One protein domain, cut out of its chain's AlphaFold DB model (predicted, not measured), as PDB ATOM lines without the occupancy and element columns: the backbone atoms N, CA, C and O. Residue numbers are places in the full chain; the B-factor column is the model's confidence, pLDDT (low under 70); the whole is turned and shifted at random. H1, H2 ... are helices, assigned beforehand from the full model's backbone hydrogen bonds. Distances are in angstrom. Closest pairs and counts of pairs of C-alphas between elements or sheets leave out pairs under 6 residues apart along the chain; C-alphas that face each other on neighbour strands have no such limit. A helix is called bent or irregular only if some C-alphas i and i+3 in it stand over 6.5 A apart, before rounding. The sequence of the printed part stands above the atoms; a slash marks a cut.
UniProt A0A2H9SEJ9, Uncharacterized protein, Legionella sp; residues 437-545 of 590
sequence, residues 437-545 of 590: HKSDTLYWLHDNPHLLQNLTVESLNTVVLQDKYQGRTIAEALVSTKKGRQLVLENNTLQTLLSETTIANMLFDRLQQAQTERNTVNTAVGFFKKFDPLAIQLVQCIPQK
ATOM      1  N   HIS A 437     156.910 130.674 171.339       91.38
ATOM      2  CA  HIS A 437     156.121 129.474 171.642       91.38
ATOM      3  C   HIS A 437     155.023 129.163 170.632       91.38
ATOM      4  O   HIS A 437     154.613 128.007 170.509       91.38
ATOM      5  N   LYS A 438     154.602 130.147 169.830       91.62
ATOM      6  CA  LYS A 438     153.500 130.009 168.872       91.62
ATOM      7  C   LYS A 438     153.608 128.784 167.966       91.62
ATOM      8  O   LYS A 438     152.615 128.102 167.759       91.62
ATOM      9  N   SER A 439     154.780 128.493 167.390       90.38
ATOM     10  CA  SER A 439     154.916 127.340 166.478       90.38
ATOM     11  C   SER A 439     154.577 126.024 167.181       90.38
ATOM     12  O   SER A 439     153.830 125.217 166.631       90.38
ATOM     13  N   ASP A 440     155.094 125.828 168.391       91.19
ATOM     14  CA  ASP A 440     154.868 124.614 169.172       91.19
ATOM     15  C   ASP A 440     153.446 124.567 169.724       91.19
ATOM     16  O   ASP A 440     152.844 123.500 169.791       91.19
ATOM     17  N   THR A 441     152.877 125.728 170.060       93.75
ATOM     18  CA  THR A 441     151.480 125.843 170.489       93.75
ATOM     19  C   THR A 441     150.544 125.427 169.362       93.75
ATOM     20  O   THR A 441     149.605 124.685 169.613       93.75
ATOM     21  N   LEU A 442     150.824 125.813 168.113       93.81
ATOM     22  CA  LEU A 442     150.017 125.384 166.966       93.81
ATOM     23  C   LEU A 442     150.055 123.863 166.770       93.81
ATOM     24  O   LEU A 442     149.017 123.277 166.481       93.81
ATOM     25  N   TYR A 443     151.214 123.216 166.942       92.12
ATOM     26  CA  TYR A 443     151.289 121.747 166.923       92.12
ATOM     27  C   TYR A 443     150.476 121.123 168.056       92.12
ATOM     28  O   TYR A 443     149.734 120.173 167.837       92.12
ATOM     29  N   TRP A 444     150.616 121.668 169.261       94.25
ATOM     30  CA  TRP A 444     149.914 121.164 170.430       94.25
ATOM     31  C   TRP A 444     148.390 121.305 170.302       94.25
ATOM     32  O   TRP A 444     147.678 120.354 170.607       94.25
ATOM     33  N   LEU A 445     147.889 122.434 169.791       93.88
ATOM     34  CA  LEU A 445     146.460 122.649 169.531       93.88
ATOM     35  C   LEU A 445     145.927 121.748 168.412       93.88
ATOM     36  O   LEU A 445     144.811 121.251 168.516       93.88
ATOM     37  N   HIS A 446     146.724 121.503 167.367       92.12
ATOM     38  CA  HIS A 446     146.376 120.536 166.324       92.12
ATOM     39  C   HIS A 446     146.230 119.117 166.900       92.12
ATOM     40  O   HIS A 446     145.291 118.404 166.557       92.12
ATOM     41  N   ASP A 447     147.122 118.718 167.810       91.75
ATOM     42  CA  ASP A 447     147.050 117.419 168.492       91.75
ATOM     43  C   ASP A 447     145.919 117.350 169.544       91.75
ATOM     44  O   ASP A 447     145.535 116.257 169.955       91.75
ATOM     45  N   ASN A 448     145.373 118.493 169.977       92.62
ATOM     46  CA  ASN A 448     144.349 118.598 171.024       92.62
ATOM     47  C   ASN A 448     143.175 119.498 170.582       92.62
ATOM     48  O   ASN A 448     142.915 120.533 171.203       92.62
ATOM     49  N   PRO A 449     142.426 119.118 169.531       91.38
ATOM     50  CA  PRO A 449     141.445 119.998 168.892       91.38
ATOM     51  C   PRO A 449     140.265 120.383 169.798       91.38
ATOM     52  O   PRO A 449     139.638 121.414 169.567       91.38
ATOM     53  N   HIS A 450     139.971 119.596 170.839       91.75
ATOM     54  CA  HIS A 450     138.921 119.902 171.817       91.75
ATOM     55  C   HIS A 450     139.206 121.196 172.599       91.75
ATOM     56  O   HIS A 450     138.274 121.914 172.941       91.75
ATOM     57  N   LEU A 451     140.478 121.547 172.819       93.56
ATOM     58  CA  LEU A 451     140.853 122.760 173.552       93.56
ATOM     59  C   LEU A 451     140.495 124.048 172.798       93.56
ATOM     60  O   LEU A 451     140.322 125.093 173.417       93.56
ATOM     61  N   LEU A 452     140.351 123.978 171.470       92.44
ATOM     62  CA  LEU A 452     139.965 125.123 170.640       92.44
ATOM     63  C   LEU A 452     138.526 125.584 170.912       92.44
ATOM     64  O   LEU A 452     138.199 126.727 170.617       92.44
ATOM     65  N   GLN A 453     137.688 124.723 171.497       90.00
ATOM     66  CA  GLN A 453     136.323 125.071 171.906       90.00
ATOM     67  C   GLN A 453     136.298 126.015 173.117       90.00
ATOM     68  O   GLN A 453     135.300 126.691 173.334       90.00
ATOM     69  N   ASN A 454     137.396 126.086 173.875       91.94
ATOM     70  CA  ASN A 454     137.502 126.917 175.074       91.94
ATOM     71  C   ASN A 454     138.025 128.330 174.775       91.94
ATOM     72  O   ASN A 454     138.123 129.144 175.690       91.94
ATOM     73  N   LEU A 455     138.395 128.629 173.525       94.31
ATOM     74  CA  LEU A 455     138.830 129.967 173.128       94.31
ATOM     75  C   LEU A 455     137.642 130.927 173.044       94.31
ATOM     76  O   LEU A 455     136.566 130.573 172.568       94.31
ATOM     77  N   THR A 456     137.869 132.170 173.456       96.00
ATOM     78  CA  THR A 456     136.863 133.241 173.427       96.00
ATOM     79  C   THR A 456     137.208 134.306 172.390       96.00
ATOM     80  O   THR A 456     138.384 134.554 172.105       96.00
ATOM     81  N   VAL A 457     136.189 134.992 171.862       95.88
ATOM     82  CA  VAL A 457     136.365 136.137 170.948       95.88
ATOM     83  C   VAL A 457     137.224 137.232 171.592       95.88
ATOM     84  O   VAL A 457     138.115 137.779 170.944       95.88
ATOM     85  N   GLU A 458     137.023 137.503 172.885       96.38
ATOM     86  CA  GLU A 458     137.813 138.472 173.654       96.38
ATOM     87  C   GLU A 458     139.308 138.110 173.683       96.38
ATOM     88  O   GLU A 458     140.156 138.931 173.322       96.38
ATOM     89  N   SER A 459     139.645 136.856 174.011       95.00
ATOM     90  CA  SER A 459     141.042 136.393 174.015       95.00
ATOM     91  C   SER A 459     141.703 136.504 172.635       95.00
ATOM     92  O   SER A 459     142.867 136.888 172.518       95.00
ATOM     93  N   LEU A 460     140.950 136.225 171.566       95.94
ATOM     94  CA  LEU A 460     141.440 136.285 170.191       95.94
ATOM     95  C   LEU A 460     141.645 137.730 169.716       95.94
ATOM     96  O   LEU A 460     142.544 137.988 168.915       95.94
ATOM     97  N   ASN A 461     140.872 138.676 170.247       96.62
ATOM     98  CA  ASN A 461     141.033 140.109 169.998       96.62
ATOM     99  C   ASN A 461     142.101 140.768 170.887       96.62
ATOM    100  O   ASN A 461     142.427 141.936 170.677       96.62
ATOM    101  N   THR A 462     142.681 140.043 171.848       96.25
ATOM    102  CA  THR A 462     143.740 140.578 172.714       96.25
ATOM    103  C   THR A 462     144.958 140.976 171.877       96.25
ATOM    104  O   THR A 462     145.415 140.219 171.018       96.25
ATOM    105  N   VAL A 463     145.486 142.179 172.114       95.25
ATOM    106  CA  VAL A 463     146.621 142.736 171.365       95.25
ATOM    107  C   VAL A 463     147.937 142.218 171.934       95.25
ATOM    108  O   VAL A 463     148.189 142.285 173.136       95.25
ATOM    109  N   VAL A 464     148.813 141.739 171.055       91.69
ATOM    110  CA  VAL A 464     150.179 141.362 171.407       91.69
ATOM    111  C   VAL A 464     150.992 142.633 171.659       91.69
ATOM    112  O   VAL A 464     151.121 143.492 170.786       91.69
ATOM    113  N   LEU A 465     151.563 142.753 172.858       88.56
ATOM    114  CA  LEU A 465     152.263 143.968 173.289       88.56
ATOM    115  C   LEU A 465     153.744 144.009 172.881       88.56
ATOM    116  O   LEU A 465     154.337 145.085 172.858       88.56
ATOM    117  N   GLN A 466     154.345 142.858 172.571       84.56
ATOM    118  CA  GLN A 466     155.786 142.703 172.335       84.56
ATOM    119  C   GLN A 466     156.069 141.741 171.159       84.56
ATOM    120  O   GLN A 466     155.159 141.114 170.620       84.56
ATOM    121  N   ASP A 467     157.332 141.615 170.750       87.38
ATOM    122  CA  ASP A 467     157.812 140.752 169.655       87.38
ATOM    123  C   ASP A 467     157.340 141.124 168.230       87.38
ATOM    124  O   ASP A 467     156.692 142.137 167.983       87.38
ATOM    125  N   LYS A 468     157.656 140.276 167.234       88.44
ATOM    126  CA  LYS A 468     157.326 140.492 165.807       88.44
ATOM    127  C   LYS A 468     155.831 140.604 165.476       88.44
ATOM    128  O   LYS A 468     155.486 140.850 164.320       88.44
ATOM    129  N   TYR A 469     154.956 140.316 166.437       88.88
ATOM    130  CA  TYR A 469     153.506 140.446 166.294       88.88
ATOM    131  C   TYR A 469     152.952 141.646 167.067       88.88
ATOM    132  O   TYR A 469     151.736 141.785 167.131       88.88
ATOM    133  N   GLN A 470     153.811 142.504 167.625       92.06
ATOM    134  CA  GLN A 470     153.405 143.696 168.358       92.06
ATOM    135  C   GLN A 470     152.364 144.520 167.584       92.06
ATOM    136  O   GLN A 470     152.507 144.762 166.383       92.06
ATOM    137  N   GLY A 471     151.313 144.939 168.290       92.00
ATOM    138  CA  GLY A 471     150.209 145.728 167.742       92.00
ATOM    139  C   GLY A 471     149.174 144.920 166.957       92.00
ATOM    140  O   GLY A 471     148.182 145.493 166.519       92.00
ATOM    141  N   ARG A 472     149.375 143.607 166.791       93.38
ATOM    142  CA  ARG A 472     148.395 142.700 166.179       93.38
ATOM    143  C   ARG A 472     147.586 141.965 167.233       93.38
ATOM    144  O   ARG A 472     148.093 141.700 168.323       93.38
ATOM    145  N   THR A 473     146.366 141.567 166.895       95.94
ATOM    146  CA  THR A 473     145.570 140.686 167.762       95.94
ATOM    147  C   THR A 473     146.075 139.240 167.717       95.94
ATOM    148  O   THR A 473     146.777 138.836 166.782       95.94
ATOM    149  N   ILE A 474     145.715 138.420 168.710       95.75
ATOM    150  CA  ILE A 474     146.009 136.978 168.689       95.75
ATOM    151  C   ILE A 474     145.412 136.311 167.442       95.75
ATOM    152  O   ILE A 474     146.079 135.477 166.830       95.75
ATOM    153  N   ALA A 475     144.208 136.704 167.014       95.62
ATOM    154  CA  ALA A 475     143.574 136.236 165.783       95.62
ATOM    155  C   ALA A 475     144.436 136.530 164.543       95.62
ATOM    156  O   ALA A 475     144.715 135.636 163.738       95.62
ATOM    157  N   GLU A 476     144.924 137.766 164.414       94.25
ATOM    158  CA  GLU A 476     145.822 138.174 163.330       94.25
ATOM    159  C   GLU A 476     147.153 137.431 163.377       94.25
ATOM    160  O   GLU A 476     147.667 136.998 162.340       94.25
ATOM    161  N   ALA A 477     147.717 137.263 164.575       92.94
ATOM    162  CA  ALA A 477     148.912 136.471 164.770       92.94
ATOM    163  C   ALA A 477     148.643 135.032 164.314       92.94
ATOM    164  O   ALA A 477     149.356 134.544 163.441       92.94
ATOM    165  N   LEU A 478     147.618 134.351 164.820       94.00
ATOM    166  CA  LEU A 478     147.249 132.981 164.457       94.00
ATOM    167  C   LEU A 478     147.256 132.774 162.931       94.00
ATOM    168  O   LEU A 478     148.034 131.956 162.437       94.00
ATOM    169  N   VAL A 479     146.514 133.583 162.167       93.81
ATOM    170  CA  VAL A 479     146.415 133.439 160.698       93.81
ATOM    171  C   VAL A 479     147.620 133.987 159.919       93.81
ATOM    172  O   VAL A 479     147.696 133.854 158.694       93.81
ATOM    173  N   SER A 480     148.613 134.570 160.598       91.19
ATOM    174  CA  SER A 480     149.813 135.114 159.953       91.19
ATOM    175  C   SER A 480     150.750 134.029 159.404       91.19
ATOM    176  O   SER A 480     151.638 134.334 158.606       91.19
ATOM    177  N   THR A 481     150.610 132.771 159.834       90.75
ATOM    178  CA  THR A 481     151.478 131.654 159.420       90.75
ATOM    179  C   THR A 481     150.696 130.596 158.646       90.75
ATOM    180  O   THR A 481     149.502 130.416 158.869       90.75
ATOM    181  N   LYS A 482     151.387 129.846 157.775       90.75
ATOM    182  CA  LYS A 482     150.787 128.724 157.025       90.75
ATOM    183  C   LYS A 482     150.144 127.691 157.953       90.75
ATOM    184  O   LYS A 482     149.033 127.246 157.712       90.75
ATOM    185  N   LYS A 483     150.826 127.357 159.057       90.62
ATOM    186  CA  LYS A 483     150.333 126.407 160.067       90.62
ATOM    187  C   LYS A 483     149.065 126.898 160.754       90.62
ATOM    188  O   LYS A 483     148.128 126.130 160.899       90.62
ATOM    189  N   GLY A 484     149.027 128.165 161.165       93.19
ATOM    190  CA  GLY A 484     147.842 128.706 161.824       93.19
ATOM    191  C   GLY A 484     146.652 128.806 160.873       93.19
ATOM    192  O   GLY A 484     145.560 128.395 161.239       93.19
ATOM    193  N   ARG A 485     146.867 129.225 159.618       93.69
ATOM    194  CA  ARG A 485     145.832 129.161 158.573       93.69
ATOM    195  C   ARG A 485     145.312 127.745 158.334       93.69
ATOM    196  O   ARG A 485     144.105 127.563 158.234       93.69
ATOM    197  N   GLN A 486     146.205 126.755 158.279       92.06
ATOM    198  CA  GLN A 486     145.814 125.353 158.140       92.06
ATOM    199  C   GLN A 486     144.966 124.882 159.330       92.06
ATOM    200  O   GLN A 486     143.930 124.266 159.114       92.06
ATOM    201  N   LEU A 487     145.363 125.224 160.562       92.81
ATOM    202  CA  LEU A 487     144.606 124.883 161.772       92.81
ATOM    203  C   LEU A 487     143.179 125.448 161.734       92.81
ATOM    204  O   LEU A 487     142.235 124.761 162.106       92.81
ATOM    205  N   VAL A 488     143.022 126.687 161.258       94.00
ATOM    206  CA  VAL A 488     141.706 127.319 161.081       94.00
ATOM    207  C   VAL A 488     140.904 126.612 159.987       94.00
ATOM    208  O   VAL A 488     139.744 126.277 160.204       94.00
ATOM    209  N   LEU A 489     141.511 126.317 158.834       92.12
ATOM    210  CA  LEU A 489     140.851 125.596 157.738       92.12
ATOM    211  C   LEU A 489     140.309 124.223 158.176       92.12
ATOM    212  O   LEU A 489     139.267 123.791 157.698       92.12
ATOM    213  N   GLU A 490     141.006 123.542 159.085       90.50
ATOM    214  CA  GLU A 490     140.647 122.207 159.575       90.50
ATOM    215  C   GLU A 490     139.660 122.218 160.756       90.50
ATOM    216  O   GLU A 490     139.173 121.157 161.143       90.50
ATOM    217  N   ASN A 491     139.338 123.387 161.326       92.50
ATOM    218  CA  ASN A 491     138.511 123.495 162.528       92.50
ATOM    219  C   ASN A 491     137.358 124.507 162.371       92.50
ATOM    220  O   ASN A 491     137.551 125.721 162.448       92.50
ATOM    221  N   ASN A 492     136.131 123.996 162.218       92.19
ATOM    222  CA  ASN A 492     134.924 124.815 162.025       92.19
ATOM    223  C   ASN A 492     134.597 125.717 163.229       92.19
ATOM    224  O   ASN A 492     134.103 126.831 163.052       92.19
ATOM    225  N   THR A 493     134.876 125.262 164.455       91.75
ATOM    226  CA  THR A 493     134.644 126.057 165.670       91.75
ATOM    227  C   THR A 493     135.538 127.293 165.676       91.75
ATOM    228  O   THR A 493     135.064 128.402 165.899       91.75
ATOM    229  N   LEU A 494     136.814 127.121 165.331       93.12
ATOM    230  CA  LEU A 494     137.771 128.215 165.226       93.12
ATOM    231  C   LEU A 494     137.428 129.173 164.073       93.12
ATOM    232  O   LEU A 494     137.604 130.376 164.223       93.12
ATOM    233  N   GLN A 495     136.893 128.675 162.950       94.50
ATOM    234  CA  GLN A 495     136.362 129.531 161.875       94.50
ATOM    235  C   GLN A 495     135.199 130.399 162.356       94.50
ATOM    236  O   GLN A 495     135.186 131.598 162.090       94.50
ATOM    237  N   THR A 496     134.256 129.800 163.088       94.00
ATOM    238  CA  THR A 496     133.095 130.512 163.645       94.00
ATOM    239  C   THR A 496     133.559 131.604 164.604       94.00
ATOM    240  O   THR A 496     133.226 132.767 164.404       94.00
ATOM    241  N   LEU A 497     134.435 131.266 165.555       94.25
ATOM    242  CA  LEU A 497     135.004 132.235 166.496       94.25
ATOM    243  C   LEU A 497     135.717 133.383 165.776       94.25
ATOM    244  O   LEU A 497     135.489 134.546 166.088       94.25
ATOM    245  N   LEU A 498     136.557 133.085 164.781       94.62
ATOM    246  CA  LEU A 498     137.302 134.117 164.055       94.62
ATOM    247  C   LEU A 498     136.404 135.022 163.201       94.62
ATOM    248  O   LEU A 498     136.789 136.164 162.943       94.62
ATOM    249  N   SER A 499     135.217 134.562 162.798       94.31
ATOM    250  CA  SER A 499     134.234 135.390 162.086       94.31
ATOM    251  C   SER A 499     133.652 136.518 162.949       94.31
ATOM    252  O   SER A 499     133.115 137.482 162.414       94.31
ATOM    253  N   GLU A 500     133.843 136.441 164.268       94.12
ATOM    254  CA  GLU A 500     133.410 137.436 165.255       94.12
ATOM    255  C   GLU A 500     134.583 138.280 165.801       94.12
ATOM    256  O   GLU A 500     134.418 139.098 166.704       94.12
ATOM    257  N   THR A 501     135.794 138.102 165.260       94.19
ATOM    258  CA  THR A 501     137.012 138.816 165.697       94.19
ATOM    259  C   THR A 501     137.387 139.968 164.763       94.19
ATOM    260  O   THR A 501     136.780 140.166 163.710       94.19
ATOM    261  N   THR A 502     138.459 140.700 165.091       89.50
ATOM    262  CA  THR A 502     138.990 141.786 164.245       89.50
ATOM    263  C   THR A 502     139.363 141.352 162.823       89.50
ATOM    264  O   THR A 502     139.457 142.198 161.936       89.50
ATOM    265  N   ILE A 503     139.552 140.049 162.571       92.81
ATOM    266  CA  ILE A 503     139.911 139.533 161.243       92.81
ATOM    267  C   ILE A 503     138.720 139.093 160.390       92.81
ATOM    268  O   ILE A 503     138.953 138.602 159.287       92.81
ATOM    269  N   ALA A 504     137.476 139.255 160.854       93.88
ATOM    270  CA  ALA A 504     136.275 138.758 160.175       93.88
ATOM    271  C   ALA A 504     136.245 139.102 158.673       93.88
ATOM    272  O   ALA A 504     136.094 138.220 157.829       93.88
ATOM    273  N   ASN A 505     136.526 140.365 158.335       91.94
ATOM    274  CA  ASN A 505     136.521 140.870 156.956       91.94
ATOM    275  C   ASN A 505     137.621 140.270 156.061       91.94
ATOM    276  O   ASN A 505     137.527 140.347 154.843       91.94
ATOM    277  N   MET A 506     138.667 139.685 156.650       93.25
ATOM    278  CA  MET A 506     139.780 139.051 155.932       93.25
ATOM    279  C   MET A 506     139.767 137.521 156.053       93.25
ATOM    280  O   MET A 506     140.615 136.853 155.461       93.25
ATOM    281  N   LEU A 507     138.859 136.944 156.846       92.75
ATOM    282  CA  LEU A 507     138.878 135.518 157.175       92.75
ATOM    283  C   LEU A 507     138.725 134.648 155.922       92.75
ATOM    284  O   LEU A 507     139.457 133.672 155.762       92.75
ATOM    285  N   PHE A 508     137.831 135.038 155.011       93.62
ATOM    286  CA  PHE A 508     137.615 134.340 153.744       93.62
ATOM    287  C   PHE A 508     138.897 134.268 152.900       93.62
ATOM    288  O   PHE A 508     139.299 133.180 152.482       93.62
ATOM    289  N   ASP A 509     139.598 135.392 152.739       94.12
ATOM    290  CA  ASP A 509     140.859 135.452 151.991       94.12
ATOM    291  C   ASP A 509     141.940 134.578 152.640       94.12
ATOM    292  O   ASP A 509     142.704 133.888 151.957       94.12
ATOM    293  N   ARG A 510     141.996 134.551 153.979       93.44
ATOM    294  CA  ARG A 510     142.931 133.692 154.721       93.44
ATOM    295  C   ARG A 510     142.617 132.208 154.547       93.44
ATOM    296  O   ARG A 510     143.557 131.424 154.424       93.44
ATOM    297  N   LEU A 511     141.343 131.824 154.508       92.50
ATOM    298  CA  LEU A 511     140.913 130.447 154.255       92.50
ATOM    299  C   LEU A 511     141.198 130.015 152.812       92.50
ATOM    300  O   LEU A 511     141.718 128.917 152.603       92.50
ATOM    301  N   GLN A 512     140.961 130.882 151.823       92.62
ATOM    302  CA  GLN A 512     141.361 130.609 150.439       92.62
ATOM    303  C   GLN A 512     142.874 130.426 150.321       92.62
ATOM    304  O   GLN A 512     143.337 129.450 149.729       92.62
ATOM    305  N   GLN A 513     143.648 131.314 150.952       92.00
ATOM    306  CA  GLN A 513     145.101 131.197 151.000       92.00
ATOM    307  C   GLN A 513     145.536 129.860 151.622       92.00
ATOM    308  O   GLN A 513     146.428 129.202 151.084       92.00
ATOM    309  N   ALA A 514     144.893 129.430 152.712       89.56
ATOM    310  CA  ALA A 514     145.140 128.134 153.345       89.56
ATOM    311  C   ALA A 514     144.861 126.964 152.386       89.56
ATOM    312  O   ALA A 514     145.667 126.039 152.282       89.56
ATOM    313  N   GLN A 515     143.751 127.019 151.646       88.81
ATOM    314  CA  GLN A 515     143.365 125.981 150.692       88.81
ATOM    315  C   GLN A 515     144.359 125.880 149.525       88.81
ATOM    316  O   GLN A 515     144.773 124.775 149.165       88.81
ATOM    317  N   THR A 516     144.800 127.012 148.965       89.19
ATOM    318  CA  THR A 516     145.860 127.035 147.945       89.19
ATOM    319  C   THR A 516     147.153 126.445 148.498       89.19
ATOM    320  O   THR A 516     147.775 125.601 147.857       89.19
ATOM    321  N   GLU A 517     147.544 126.840 149.712       88.44
ATOM    322  CA  GLU A 517     148.736 126.324 150.384       88.44
ATOM    323  C   GLU A 517     148.656 124.804 150.590       88.44
ATOM    324  O   GLU A 517     149.609 124.100 150.252       88.44
ATOM    325  N   ARG A 518     147.515 124.277 151.047       83.50
ATOM    326  CA  ARG A 518     147.275 122.836 151.223       83.50
ATOM    327  C   ARG A 518     147.449 122.059 149.921       83.50
ATOM    328  O   ARG A 518     148.122 121.032 149.916       83.50
ATOM    329  N   ASN A 519     146.914 122.581 148.819       82.12
ATOM    330  CA  ASN A 519     146.997 121.945 147.501       82.12
ATOM    331  C   ASN A 519     148.440 121.865 146.961       82.12
ATOM    332  O   ASN A 519     148.729 121.039 146.100       82.12
ATOM    333  N   THR A 520     149.361 122.690 147.474       77.50
ATOM    334  CA  THR A 520     150.784 122.670 147.078       77.50
ATOM    335  C   THR A 520     151.653 121.692 147.883       77.50
ATOM    336  O   THR A 520     152.819 121.490 147.540       77.50
ATOM    337  N   VAL A 521     151.124 121.060 148.943       74.00
ATOM    338  CA  VAL A 521     151.882 120.139 149.808       74.00
ATOM    339  C   VAL A 521     151.555 118.684 149.467       74.00
ATOM    340  O   VAL A 521     150.494 118.166 149.789       74.00
ATOM    341  N   ASN A 522     152.522 117.993 148.862       57.00
ATOM    342  CA  ASN A 522     152.359 116.665 148.255       57.00
ATOM    343  C   ASN A 522     152.389 115.478 149.256       57.00
ATOM    344  O   ASN A 522     152.779 114.368 148.900       57.00
ATOM    345  N   THR A 523     152.055 115.695 150.534       57.59
ATOM    346  CA  THR A 523     152.105 114.645 151.574       57.59
ATOM    347  C   THR A 523     150.842 114.616 152.424       57.59
ATOM    348  O   THR A 523     150.435 115.652 152.944       57.59
ATOM    349  N   ALA A 524     150.318 113.412 152.681       49.28
ATOM    350  CA  ALA A 524     149.119 113.153 153.490       49.28
ATOM    351  C   ALA A 524     149.174 113.675 154.947       49.28
ATOM    352  O   ALA A 524     148.147 113.718 155.609       49.28
ATOM    353  N   VAL A 525     150.350 114.084 155.446       53.41
ATOM    354  CA  VAL A 525     150.575 114.559 156.831       53.41
ATOM    355  C   VAL A 525     150.553 116.102 156.957       53.41
ATOM    356  O   VAL A 525     150.743 116.640 158.044       53.41
ATOM    357  N   GLY A 526     150.333 116.835 155.855       63.53
ATOM    358  CA  GLY A 526     150.098 118.290 155.866       63.53
ATOM    359  C   GLY A 526     151.225 119.164 156.455       63.53
ATOM    360  O   GLY A 526     152.393 118.775 156.518       63.53
ATOM    361  N   PHE A 527     150.867 120.385 156.883       72.19
ATOM    362  CA  PHE A 527     151.767 121.393 157.485       72.19
ATOM    363  C   PHE A 527     152.207 121.071 158.930       72.19
ATOM    364  O   PHE A 527     153.078 121.759 159.475       72.19
ATOM    365  N   PHE A 528     151.647 120.014 159.530       77.62
ATOM    366  CA  PHE A 528     151.882 119.565 160.907       77.62
ATOM    367  C   PHE A 528     152.729 118.284 161.002       77.62
ATOM    368  O   PHE A 528     152.709 117.583 162.012       77.62
ATOM    369  N   LYS A 529     153.558 117.988 159.994       69.50
ATOM    370  CA  LYS A 529     154.497 116.857 160.051       69.50
ATOM    371  C   LYS A 529     155.434 116.980 161.268       69.50
ATOM    372  O   LYS A 529     156.218 117.930 161.350       69.50
ATOM    373  N   LYS A 530     155.359 116.020 162.200       59.72
ATOM    374  CA  LYS A 530     156.306 115.888 163.321       59.72
ATOM    375  C   LYS A 530     157.684 115.504 162.774       59.72
ATOM    376  O   LYS A 530     157.788 114.666 161.874       59.72
ATOM    377  N   PHE A 531     158.741 116.134 163.283       57.41
ATOM    378  CA  PHE A 531     160.105 115.694 162.997       57.41
ATOM    379  C   PHE A 531     160.333 114.324 163.645       57.41
ATOM    380  O   PHE A 531     159.888 114.088 164.765       57.41
ATOM    381  N   ASP A 532     161.009 113.426 162.928       56.91
ATOM    382  CA  ASP A 532     161.394 112.113 163.449       56.91
ATOM    383  C   ASP A 532     162.255 112.308 164.719       56.91
ATOM    384  O   ASP A 532     163.263 113.022 164.646       56.91
ATOM    385  N   PRO A 533     161.895 111.715 165.875       52.59
ATOM    386  CA  PRO A 533     162.678 111.811 167.109       52.59
ATOM    387  C   PRO A 533     164.158 111.447 166.918       52.59
ATOM    388  O   PRO A 533     165.036 112.073 167.513       52.59
ATOM    389  N   LEU A 534     164.453 110.499 166.019       56.06
ATOM    390  CA  LEU A 534     165.822 110.113 165.670       56.06
ATOM    391  C   LEU A 534     166.556 111.216 164.906       56.06
ATOM    392  O   LEU A 534     167.763 111.369 165.062       56.06
ATOM    393  N   ALA A 535     165.851 112.008 164.094       61.00
ATOM    394  CA  ALA A 535     166.436 113.153 163.401       61.00
ATOM    395  C   ALA A 535     166.758 114.302 164.370       61.00
ATOM    396  O   ALA A 535     167.772 114.974 164.193       61.00
ATOM    397  N   ILE A 536     165.943 114.497 165.415       57.28
ATOM    398  CA  ILE A 536     166.203 115.483 166.477       57.28
ATOM    399  C   ILE A 536     167.451 115.084 167.279       57.28
ATOM    400  O   ILE A 536     168.359 115.905 167.421       57.28
ATOM    401  N   GLN A 537     167.554 113.820 167.712       53.72
ATOM    402  CA  GLN A 537     168.760 113.298 168.375       53.72
ATOM    403  C   GLN A 537     170.005 113.433 167.488       53.72
ATOM    404  O   GLN A 537     171.054 113.870 167.956       53.72
ATOM    405  N   LEU A 538     169.892 113.137 166.188       61.72
ATOM    406  CA  LEU A 538     171.013 113.258 165.252       61.72
ATOM    407  C   LEU A 538     171.540 114.701 165.147       61.72
ATOM    408  O   LEU A 538     172.744 114.905 165.050       61.72
ATOM    409  N   VAL A 539     170.651 115.700 165.173       60.25
ATOM    410  CA  VAL A 539     171.005 117.132 165.099       60.25
ATOM    411  C   VAL A 539     171.570 117.660 166.423       60.25
ATOM    412  O   VAL A 539     172.384 118.589 166.416       60.25
ATOM    413  N   GLN A 540     171.161 117.081 167.553       54.69
ATOM    414  CA  GLN A 540     171.695 117.402 168.881       54.69
ATOM    415  C   GLN A 540     173.088 116.793 169.117       54.69
ATOM    416  O   GLN A 540     173.897 117.402 169.807       54.69
ATOM    417  N   CYS A 541     173.408 115.663 168.479       49.41
ATOM    418  CA  CYS A 541     174.734 115.034 168.539       49.41
ATOM    419  C   CYS A 541     175.805 115.705 167.653       49.41
ATOM    420  O   CYS A 541     176.953 115.264 167.660       49.41
ATOM    421  N   ILE A 542     175.471 116.747 166.877       50.84
ATOM    422  CA  ILE A 542     176.449 117.476 166.051       50.84
ATOM    423  C   ILE A 542     177.106 118.584 166.898       50.84
ATOM    424  O   ILE A 542     176.411 119.525 167.294       50.84
ATOM    425  N   PRO A 543     178.433 118.536 167.143       45.06
ATOM    426  CA  PRO A 543     179.130 119.529 167.957       45.06
ATOM    427  C   PRO A 543     178.989 120.956 167.412       45.06
ATOM    428  O   PRO A 543     179.042 121.195 166.204       45.06
ATOM    429  N   GLN A 544     178.897 121.928 168.321       47.28
ATOM    430  CA  GLN A 544     178.643 123.350 168.038       47.28
ATOM    431  C   GLN A 544     179.655 123.981 167.057       47.28
ATOM    432  O   GLN A 544     179.277 124.848 166.273       47.28
ATOM    433  N   LYS A 545     180.897 123.469 167.001       40.38
ATOM    434  CA  LYS A 545     181.943 123.875 166.038       40.38
ATOM    435  C   LYS A 545     181.601 123.599 164.563       40.38
ATOM    436  O   LYS A 545     182.168 124.251 163.692       40.38
TER     437      LYS A 545
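This is residues 437 to 545 of the 590 residues of an uncharacterized protein of Legionella sp (UniProt A0A2H9SEJ9). A small compact body of seven short to medium helices has a tail that sticks out from it at residues 531 to 545, with H8 on it. Within the body H4, H5 and H6 lie between H1, H2 and H3 on one side and the longest helix, H7, on the other, and H7 crosses H5. The printed part has 109 residues, with eight named helices in the order H1 to H8 and no named strand, and its class is all helix. The whole is only just loose, close to compact, with a radius of gyration of the C-alphas of 15.8 A. It spans 48 by 33 by 24 A, and the tail makes the length.

H1 takes residues 438 to 447, from C-alpha 438 at (153.500, 130.009, 168.872), and is 14.2 A long. H2 is residues 449 to 454, H3 457 to 461, H4 474 to 479, H5 482 to 489 and H6 492 to 499. H7, residues 504 to 519, is 23.6 A long and starts at C-alpha 504 at (136.275, 138.758, 160.175). It is irregular: C-alphas 505 and 508 are 7.4 A apart. H8, residues 533 to 540, is 10.8 A long and ends at C-alpha 540 at (171.695, 117.402, 168.881).

H1 touches H5, the closest C-alphas being those of Leu 442 and Gly 484 at 6.5 A; they run the same way at a steep tilt of 37 degrees, only just past shallow. H2 touches H6 at a steep tilt of 41 degrees, the same way, with the C-alphas of Gln 453 and Thr 493 closest at 6.5 A. H3 touches H4, closest at the C-alphas of Leu 460 and Ile 474, 4.9 A. H4 and H5 touch only at the corner by their link, about perpendicular at 82 degrees, the C-alphas of Val 479 and Arg 485 being closest at 4.8 A. H5 touches H7 with 13 pairs of C-alphas within 8 A; Arg 485 and Ala 514 have the closest C-alphas, 5.4 A. They run opposite ways at a steep tilt of 69.8 degrees, only just short of about perpendicular. H7 touches H6 only at the corner, with residues 504 to 507 alone, closest at the C-alphas of Leu 498 and Ala 504, 6.1 A. H8 touches no helix. Each O i to N i+4 pair is within hydrogen-bond range in H1, H3, H4, H5, H6 and H8, against 10 of 12 in H7 and 0 of 2 in H2, where 3 of 3 O i to N i+3 pairs are.

The C-alphas of Glu 500 and Lys 545 are the two farthest apart, 50.4 A. The printed part has no cut. The long links are H3 to H4, with 12 residues, and H7 to H8, with 13. Residues 519 to 525 and 531 to 545 stand free. Mean pLDDT of the printed part is 84.2, and residues 522 to 526 and 529 to 545 are under 70.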